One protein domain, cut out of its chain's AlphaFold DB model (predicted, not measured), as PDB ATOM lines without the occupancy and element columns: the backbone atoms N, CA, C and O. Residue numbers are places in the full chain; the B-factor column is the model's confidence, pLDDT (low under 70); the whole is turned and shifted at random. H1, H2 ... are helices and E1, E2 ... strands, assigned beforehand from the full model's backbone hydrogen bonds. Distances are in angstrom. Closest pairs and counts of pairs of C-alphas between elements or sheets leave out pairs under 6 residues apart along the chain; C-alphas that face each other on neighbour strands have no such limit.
ATOM      1  N   GLU A  10      28.324  52.340 117.848       95.62
ATOM      2  CA  GLU A  10      27.287  53.320 117.544       95.62
ATOM      3  C   GLU A  10      25.923  52.648 117.569       95.62
ATOM      4  O   GLU A  10      25.665  51.692 116.838       95.62
ATOM      5  N   ILE A  11      25.035  53.174 118.400       92.00
ATOM      6  CA  ILE A  11      23.667  52.695 118.541       92.00
ATOM      7  C   ILE A  11      22.756  53.763 117.975       92.00
ATOM      8  O   ILE A  11      22.728  54.888 118.472       92.00
ATOM      9  N   ILE A  12      22.010  53.394 116.938       92.25
ATOM     10  CA  ILE A  12      21.117  54.291 116.209       92.25
ATOM     11  C   ILE A  12      19.686  53.765 116.329       92.25
ATOM     12  O   ILE A  12      19.405  52.593 116.074       92.25
ATOM     13  N   HIS A  13      18.778  54.649 116.724       87.12
ATOM     14  CA  HIS A  13      17.352  54.404 116.799       87.12
ATOM     15  C   HIS A  13      16.795  54.149 115.388       87.12
ATOM     16  O   HIS A  13      16.938  55.004 114.510       87.12
ATOM     17  N   PRO A  14      16.136  53.003 115.142       81.38
ATOM     18  CA  PRO A  14      15.858  52.531 113.787       81.38
ATOM     19  C   PRO A  14      14.828  53.376 113.028       81.38
ATOM     20  O   PRO A  14      14.862  53.418 111.803       81.38
ATOM     21  N   THR A  15      13.904  54.037 113.729       80.12
ATOM     22  CA  THR A  15      12.752  54.714 113.104       80.12
ATOM     23  C   THR A  15      12.818  56.238 113.146       80.12
ATOM     24  O   THR A  15      11.915  56.879 112.621       80.12
ATOM     25  N   GLN A  16      13.835  56.825 113.795       75.81
ATOM     26  CA  GLN A  16      13.918  58.270 114.097       75.81
ATOM     27  C   GLN A  16      12.636  58.884 114.716       75.81
ATOM     28  O   GLN A  16      12.450  60.097 114.723       75.81
ATOM     29  N   ALA A  17      11.756  58.041 115.261       83.19
ATOM     30  CA  ALA A  17      10.511  58.400 115.921       83.19
ATOM     31  C   ALA A  17      10.592  58.029 117.414       83.19
ATOM     32  O   ALA A  17      11.447  57.217 117.778       83.19
ATOM     33  N   PRO A  18       9.720  58.583 118.277       83.88
ATOM     34  CA  PRO A  18       9.649  58.187 119.680       83.88
ATOM     35  C   PRO A  18       9.501  56.664 119.877       83.88
ATOM     36  O   PRO A  18       8.855  56.012 119.050       83.88
ATOM     37  N   PRO A  19      10.018  56.102 120.989       85.19
ATOM     38  CA  PRO A  19      10.742  56.783 122.070       85.19
ATOM     39  C   PRO A  19      12.209  57.087 121.716       85.19
ATOM     40  O   PRO A  19      12.956  56.214 121.290       85.19
ATOM     41  N   TRP A  20      12.644  58.330 121.938       89.44
ATOM     42  CA  TRP A  20      14.031  58.742 121.686       89.44
ATOM     43  C   TRP A  20      14.995  58.256 122.774       89.44
ATOM     44  O   TRP A  20      14.593  57.994 123.909       89.44
ATOM     45  N   ILE A  21      16.292  58.214 122.457       89.62
ATOM     46  CA  ILE A  21      17.339  58.003 123.462       89.62
ATOM     47  C   ILE A  21      17.480  59.302 124.263       89.62
ATOM     48  O   ILE A  21      17.761  60.350 123.684       89.62
ATOM     49  N   ALA A  22      17.306  59.241 125.583       90.00
ATOM     50  CA  ALA A  22      17.591  60.357 126.481       90.00
ATOM     51  C   ALA A  22      19.010  60.216 127.056       90.00
ATOM     52  O   ALA A  22      19.308  59.254 127.763       90.00
ATOM     53  N   VAL A  23      19.885  61.170 126.746       90.00
ATOM     54  CA  VAL A  23      21.258  61.249 127.261       90.00
ATOM     55  C   VAL A  23      21.312  62.318 128.338       90.00
ATOM     56  O   VAL A  23      21.236  63.510 128.042       90.00
ATOM     57  N   VAL A  24      21.440  61.891 129.587       89.06
ATOM     58  CA  VAL A  24      21.534  62.790 130.738       89.06
ATOM     59  C   VAL A  24      22.934  63.403 130.811       89.06
ATOM     60  O   VAL A  24      23.931  62.729 130.560       89.06
ATOM     61  N   HIS A  25      23.021  64.695 131.132       85.62
ATOM     62  CA  HIS A  25      24.283  65.448 131.103       85.62
ATOM     63  C   HIS A  25      25.162  65.216 132.333       85.62
ATOM     64  O   HIS A  25      26.370  65.440 132.280       85.62
ATOM     65  N   ARG A  26      24.562  64.797 133.449       82.94
ATOM     66  CA  ARG A  26      25.234  64.535 134.723       82.94
ATOM     67  C   ARG A  26      24.761  63.204 135.283       82.94
ATOM     68  O   ARG A  26      23.575  62.902 135.247       82.94
ATOM     69  N   VAL A  27      25.683  62.430 135.851       80.62
ATOM     70  CA  VAL A  27      25.360  61.114 136.427       80.62
ATOM     71  C   VAL A  27      24.333  61.235 137.560       80.62
ATOM     72  O   VAL A  27      23.462  60.384 137.677       80.62
ATOM     73  N   GLN A  28      24.366  62.328 138.330       76.00
ATOM     74  CA  GLN A  28      23.424  62.585 139.431       76.00
ATOM     75  C   GLN A  28      21.986  62.872 138.965       76.00
ATOM     76  O   GLN A  28      21.063  62.874 139.775       76.00
ATOM     77  N   ASP A  29      21.790  63.142 137.674       76.38
ATOM     78  CA  ASP A  29      20.475  63.421 137.095       76.38
ATOM     79  C   ASP A  29      19.861  62.191 136.412       76.38
ATOM     80  O   ASP A  29      18.765  62.273 135.859       76.38
ATOM     81  N   VAL A  30      20.558  61.050 136.431       79.31
ATOM     82  CA  VAL A  30      20.068  59.805 135.838       79.31
ATOM     83  C   VAL A  30      18.922  59.251 136.676       79.31
ATOM     84  O   VAL A  30      19.103  58.899 137.837       79.31
ATOM     85  N   LEU A  31      17.757  59.110 136.047       74.69
ATOM     86  CA  LEU A  31      16.615  58.409 136.624       74.69
ATOM     87  C   LEU A  31      16.768  56.903 136.399       74.69
ATOM     88  O   LEU A  31      16.811  56.430 135.258       74.69
ATOM     89  N   VAL A  32      16.837  56.139 137.489       76.62
ATOM     90  CA  VAL A  32      16.964  54.679 137.439       76.62
ATOM     91  C   VAL A  32      15.573  54.055 137.416       76.62
ATOM     92  O   VAL A  32      14.982  53.777 138.449       76.62
ATOM     93  N   THR A  33      15.045  53.820 136.217       68.44
ATOM     94  CA  THR A  33      13.698  53.243 136.041       68.44
ATOM     95  C   THR A  33      13.678  51.715 136.064       68.44
ATOM     96  O   THR A  33      12.614  51.115 136.194       68.44
ATOM     97  N   ARG A  34      14.835  51.058 135.892       70.31
ATOM     98  CA  ARG A  34      14.984  49.593 135.909       70.31
ATOM     99  C   ARG A  34      16.352  49.187 136.449       70.31
ATOM    100  O   ARG A  34      17.360  49.808 136.111       70.31
ATOM    101  N   TRP A  35      16.388  48.099 137.215       81.44
ATOM    102  CA  TRP A  35      17.606  47.496 137.761       81.44
ATOM    103  C   TRP A  35      17.568  45.961 137.614       81.44
ATOM    104  O   TRP A  35      16.486  45.387 137.735       81.44
ATOM    105  N   PRO A  36      18.701  45.263 137.372       83.06
ATOM    106  CA  PRO A  36      20.053  45.785 137.144       83.06
ATOM    107  C   PRO A  36      20.197  46.519 135.805       83.06
ATOM    108  O   PRO A  36      19.515  46.209 134.829       83.06
ATOM    109  N   GLY A  37      21.113  47.489 135.763       86.12
ATOM    110  CA  GLY A  37      21.410  48.300 134.581       86.12
ATOM    111  C   GLY A  37      22.900  48.347 134.245       86.12
ATOM    112  O   GLY A  37      23.735  47.805 134.963       86.12
ATOM    113  N   ARG A  38      23.227  49.010 133.133       89.62
ATOM    114  CA  ARG A  38      24.598  49.374 132.740       89.62
ATOM    115  C   ARG A  38      24.662  50.885 132.580       89.62
ATOM    116  O   ARG A  38      23.704  51.478 132.082       89.62
ATOM    117  N   LEU A  39      25.773  51.492 132.983       90.88
ATOM    118  CA  LEU A  39      25.995  52.928 132.863       90.88
ATOM    119  C   LEU A  39      27.041  53.192 131.781       90.88
ATOM    120  O   LEU A  39      28.141  52.653 131.831       90.88
ATOM    121  N   PHE A  40      26.705  54.039 130.813       92.88
ATOM    122  CA  PHE A  40      27.615  54.388 129.726       92.88
ATOM    123  C   PHE A  40      27.871  55.883 129.679       92.88
ATOM    124  O   PHE A  40      26.939  56.685 129.743       92.88
ATOM    125  N   TRP A  41      29.135  56.243 129.472       92.50
ATOM    126  CA  TRP A  41      29.499  57.556 128.968       92.50
ATOM    127  C   TRP A  41      29.406  57.532 127.445       92.50
ATOM    128  O   TRP A  41      29.992  56.664 126.789       92.50
ATOM    129  N   VAL A  42      28.643  58.459 126.871       94.50
ATOM    130  CA  VAL A  42      28.291  58.421 125.449       94.50
ATOM    131  C   VAL A  42      28.485  59.768 124.766       94.50
ATOM    132  O   VAL A  42      28.392  60.824 125.386       94.50
ATOM    133  N   GLN A  43      28.711  59.726 123.456       92.75
ATOM    134  CA  GLN A  43      28.686  60.888 122.575       92.75
ATOM    135  C   GLN A  43      27.396  60.881 121.754       92.75
ATOM    136  O   GLN A  43      27.101  59.890 121.091       92.75
ATOM    137  N   VAL A  44      26.665  61.995 121.735       93.38
ATOM    138  CA  VAL A  44      25.539  62.195 120.807       93.38
ATOM    139  C   VAL A  44      26.080  62.357 119.384       93.38
ATOM    140  O   VAL A  44      26.976  63.175 119.165       93.38
ATOM    141  N   LEU A  45      25.557  61.591 118.423       91.44
ATOM    142  CA  LEU A  45      26.113  61.532 117.064       91.44
ATOM    143  C   LEU A  45      25.795  62.778 116.223       91.44
ATOM    144  O   LEU A  45      26.694  63.320 115.586       91.44
ATOM    145  N   ASN A  46      24.546  63.256 116.244       87.56
ATOM    146  CA  ASN A  46      24.077  64.333 115.356       87.56
ATOM    147  C   ASN A  46      23.406  65.505 116.104       87.56
ATOM    148  O   ASN A  46      22.306  65.924 115.734       87.56
ATOM    149  N   PRO A  47      24.044  66.095 117.133       83.69
ATOM    150  CA  PRO A  47      23.377  67.033 118.040       83.69
ATOM    151  C   PRO A  47      22.869  68.317 117.358       83.69
ATOM    152  O   PRO A  47      21.921  68.930 117.834       83.69
ATOM    153  N   THR A  48      23.473  68.736 116.241       85.19
ATOM    154  CA  THR A  48      23.062  69.938 115.492       85.19
ATOM    155  C   THR A  48      21.914  69.689 114.517       85.19
ATOM    156  O   THR A  48      21.147  70.608 114.244       85.19
ATOM    157  N   ALA A  49      21.782  68.466 113.994       84.38
ATOM    158  CA  ALA A  49      20.693  68.085 113.092       84.38
ATOM    159  C   ALA A  49      19.425  67.666 113.861       84.38
ATOM    160  O   ALA A  49      18.319  67.708 113.324       84.38
ATOM    161  N   GLU A  50      19.580  67.290 115.130       88.19
ATOM    162  CA  GLU A  50      18.522  66.747 115.986       88.19
ATOM    163  C   GLU A  50      17.948  67.770 116.983       88.19
ATOM    164  O   GLU A  50      17.262  67.397 117.930       88.19
ATOM    165  N   THR A  51      18.175  69.071 116.778       85.06
ATOM    166  CA  THR A  51      17.695  70.128 117.695       85.06
ATOM    167  C   THR A  51      16.178  70.111 117.893       85.06
ATOM    168  O   THR A  51      15.711  70.331 119.007       85.06
ATOM    169  N   HIS A  52      15.423  69.769 116.847       89.12
ATOM    170  CA  HIS A  52      13.966  69.627 116.871       89.12
ATOM    171  C   HIS A  52      13.464  68.538 117.840       89.12
ATOM    172  O   HIS A  52      12.326  68.589 118.294       89.12
ATOM    173  N   LEU A  53      14.298  67.555 118.214       88.56
ATOM    174  CA  LEU A  53      13.916  66.527 119.195       88.56
ATOM    175  C   LEU A  53      13.737  67.099 120.608       88.56
ATOM    176  O   LEU A  53      13.121  66.461 121.465       88.56
ATOM    177  N   MET A  54      14.273  68.297 120.845       88.12
ATOM    178  CA  MET A  54      14.135  69.043 122.094       88.12
ATOM    179  C   MET A  54      12.963  70.034 122.072       88.12
ATOM    180  O   MET A  54      12.753  70.735 123.065       88.12
ATOM    181  N   ASP A  55      12.182  70.099 120.989       88.81
ATOM    182  CA  ASP A  55      11.016  70.979 120.914       88.81
ATOM    183  C   ASP A  55       9.996  70.614 122.007       88.81
ATOM    184  O   ASP A  55       9.674  69.447 122.239       88.81
ATOM    185  N   GLY A  56       9.509  71.629 122.727       83.81
ATOM    186  CA  GLY A  56       8.590  71.452 123.858       83.81
ATOM    187  C   GLY A  56       9.249  71.014 125.173       83.81
ATOM    188  O   GLY A  56       8.550  70.870 126.174       83.81
ATOM    189  N   ILE A  57      10.575  70.838 125.211       84.31
ATOM    190  CA  ILE A  57      11.321  70.510 126.432       84.31
ATOM    191  C   ILE A  57      11.915  71.770 127.057       84.31
ATOM    192  O   ILE A  57      12.374  72.687 126.372       84.31
ATOM    193  N   ARG A  58      11.896  71.830 128.393       81.44
ATOM    194  CA  ARG A  58      12.507  72.930 129.142       81.44
ATOM    195  C   ARG A  58      14.006  73.030 128.831       81.44
ATOM    196  O   ARG A  58      14.700  72.024 128.718       81.44
ATOM    197  N   LYS A  59      14.523  74.261 128.759       76.06
ATOM    198  CA  LYS A  59      15.942  74.535 128.445       76.06
ATOM    199  C   LYS A  59      16.926  73.969 129.474       76.06
ATOM    200  O   LYS A  59      18.096  73.792 129.162       76.06
ATOM    201  N   ASP A  60      16.456  73.710 130.684       77.88
ATOM    202  CA  ASP A  60      17.211  73.220 131.832       77.88
ATOM    203  C   ASP A  60      16.882  71.758 132.173       77.88
ATOM    204  O   ASP A  60      17.159  71.309 133.280       77.88
ATOM    205  N   ALA A  61      16.318  70.996 131.231       76.00
ATOM    206  CA  ALA A  61      15.892  69.617 131.473       76.00
ATOM    207  C   ALA A  61      17.031  68.655 131.874       76.00
ATOM    208  O   ALA A  61      16.752  67.555 132.336       76.00
ATOM    209  N   GLY A  62      18.302  69.037 131.698       82.38
ATOM    210  CA  GLY A  62      19.457  68.238 132.132       82.38
ATOM    211  C   GLY A  62      19.734  66.990 131.284       82.38
ATOM    212  O   GLY A  62      20.589  66.179 131.639       82.38
ATOM    213  N   TYR A  63      19.038  66.829 130.155       87.38
ATOM    214  CA  TYR A  63      19.261  65.752 129.194       87.38
ATOM    215  C   TYR A  63      19.070  66.222 127.746       87.38
ATOM    216  O   TYR A  63      18.460  67.259 127.481       87.38
ATOM    217  N   THR A  64      19.586  65.435 126.803       88.12
ATOM    218  CA  THR A  64      19.405  65.601 125.355       88.12
ATOM    219  C   THR A  64      18.679  64.390 124.785       88.12
ATOM    220  O   THR A  64      19.063  63.255 125.060       88.12
ATOM    221  N   ARG A  65      17.654  64.612 123.957       91.50
ATOM    222  CA  ARG A  65      17.042  63.567 123.127       91.50
ATOM    223  C   ARG A  65      17.846  63.390 121.851       91.50
ATOM    224  O   ARG A  65      18.218  64.373 121.219       91.50
ATOM    225  N   THR A  66      18.099  62.146 121.473       92.50
ATOM    226  CA  THR A  66      18.829  61.812 120.252       92.50
ATOM    227  C   THR A  66      18.321  60.523 119.624       92.50
ATOM    228  O   THR A  66      17.765  59.650 120.301       92.50
ATOM    229  N   CYS A  67      18.535  60.391 118.319       93.56
ATOM    230  CA  CYS A  67      18.353  59.135 117.611       93.56
ATOM    231  C   CYS A  67      19.641  58.312 117.559       93.56
ATOM    232  O   CYS A  67      19.596  57.205 117.039       93.56
ATOM    233  N   GLY A  68      20.783  58.788 118.060       92.56
ATOM    234  CA  GLY A  68      22.015  58.019 117.962       92.56
ATOM    235  C   GLY A  68      23.109  58.431 118.931       92.56
ATOM    236  O   GLY A  68      23.404  59.612 119.116       92.56
ATOM    237  N   VAL A  69      23.764  57.429 119.508       94.94
ATOM    238  CA  VAL A  69      24.886  57.618 120.427       94.94
ATOM    239  C   VAL A  69      26.054  56.714 120.065       94.94
ATOM    240  O   VAL A  69      25.856  55.595 119.597       94.94
ATOM    241  N   ARG A  70      27.275  57.173 120.336       94.69
ATOM    242  CA  ARG A  70      28.469  56.326 120.393       94.69
ATOM    243  C   ARG A  70      28.832  56.054 121.842       94.69
ATOM    244  O   ARG A  70      28.942  56.997 122.625       94.69
ATOM    245  N   ILE A  71      29.068  54.794 122.192       94.56
ATOM    246  CA  ILE A  71      29.541  54.422 123.528       94.56
ATOM    247  C   ILE A  71      31.030  54.724 123.625       94.56
ATOM    248  O   ILE A  71      31.833  54.160 122.883       94.56
ATOM    249  N   LEU A  72      31.398  55.613 124.540       91.00
ATOM    250  CA  LEU A  72      32.787  56.004 124.769       91.00
ATOM    251  C   LEU A  72      33.428  55.162 125.866       91.00
ATOM    252  O   LEU A  72      34.579  54.762 125.739       91.00
ATOM    253  N   GLU A  73      32.674  54.892 126.926       92.94
ATOM    254  CA  GLU A  73      33.146  54.175 128.105       92.94
ATOM    255  C   GLU A  73      31.961  53.519 128.823       92.94
ATOM    256  O   GLU A  73      30.840  54.034 128.799       92.94
ATOM    257  N   GLU A  74      32.206  52.379 129.463       93.00
ATOM    258  CA  GLU A  74      31.289  51.798 130.443       93.00
ATOM    259  C   GLU A  74      31.754  52.205 131.838       93.00
ATOM    260  O   GLU A  74      32.871  51.892 132.242       93.00
ATOM    261  N   LEU A  75      30.902  52.940 132.550       90.69
ATOM    262  CA  LEU A  75      31.202  53.461 133.876       90.69
ATOM    263  C   LEU A  75      30.721  52.479 134.955       90.69
ATOM    264  O   LEU A  75      29.713  51.792 134.754       90.69
ATOM    265  N   PRO A  76      31.362  52.455 136.137       90.81
ATOM    266  CA  PRO A  76      30.828  51.741 137.290       90.81
ATOM    267  C   PRO A  76      29.420  52.238 137.638       90.81
ATOM    268  O   PRO A  76      29.201  53.435 137.826       90.81
TER     269      PRO A  76
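Overview. This is residues 10 to 76 of the 248 residues of an uncharacterized protein of Fibrobacteres bacterium (UniProt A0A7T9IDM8). Two small sheets lie partly face to face as a loose sandwich with crossed strands: a strongly twisted three-stranded sheet of E1, E5 and E3, and a two-stranded ladder of E2 and E4. The one-turn helix H1 packs on E4, away from the three-stranded sheet, while in the long loop from E2 to E3 residues 31 to 37 stick out free. The printed part has 67 residues with five named strands and one named helix, in the order E1 E2 E3 H1 E4 E5; the class is mostly strand, with under half of the residues in named elements. Both sheets are antiparallel, ordered E1 - E5 - E3 and E2 - E4. The whole is compact, with a radius of gyration of the C-alphas of 12.1 A and spans of 32 by 26 by 19 A.

Along the chain. E1, residues 10 to 12, begins at C-alpha 10 (27.287, 53.320, 117.544). E2 is residues 21 to 24, 9.7 A long from first to last C-alpha. E3, residues 39 to 44, is 15.2 A long and begins at C-alpha 39 (25.995, 52.928, 132.863). H1 is residues 51 to 54, and E4 is residues 63 to 66, 9.8 A long. E5, residues 68 to 75, is 18.9 A long, bends by 67 degrees at residue 72 and ends at C-alpha 75 (31.202, 53.461, 133.876).

Arrangement. In the larger sheet E5 is the inner strand. E1 is antiparallel to it, at 135 degrees between directions, with N 11 and O 69 within hydrogen-bond range at 2.8 A. E3 is antiparallel to E5 at 144 degrees, with N 70 and O 43 at 2.8 A and N 75 and O 39 at 2.9 A. This sheet is only just strongly twisted, with C-alphas up to 4.4 A off its best plane. E2 and E4 are antiparallel at 155 degrees, with N 23 and O 64 at 2.8 A. The two sheets form a sandwich, two sheets face to face, with 9.6 A between the centres of the facing parts and strands at 53 degrees. Between them, the closest C-alphas of E2 and E3 are those of Val 23 and Val 42, 7.8 A apart. E4 and E5 meet only through their link. The closest C-alphas of H1 and E4 are those of Leu 53 and Arg 65, 5.8 A apart. H1 is not on the larger sheet; it is too short for an O i to N i+4 pair, and its one O i to N i+3 pair is within range.

Size, cuts and confidence. The C-alphas farthest apart are those of Pro 36 and Ala 49, at 32.8 A. The printed part has no cut. The link from E2 to E3, 14 residues, is long, and that from E4 to E5 is tight. The mean pLDDT of the printed part is 86.3, and residue 33 is under 70.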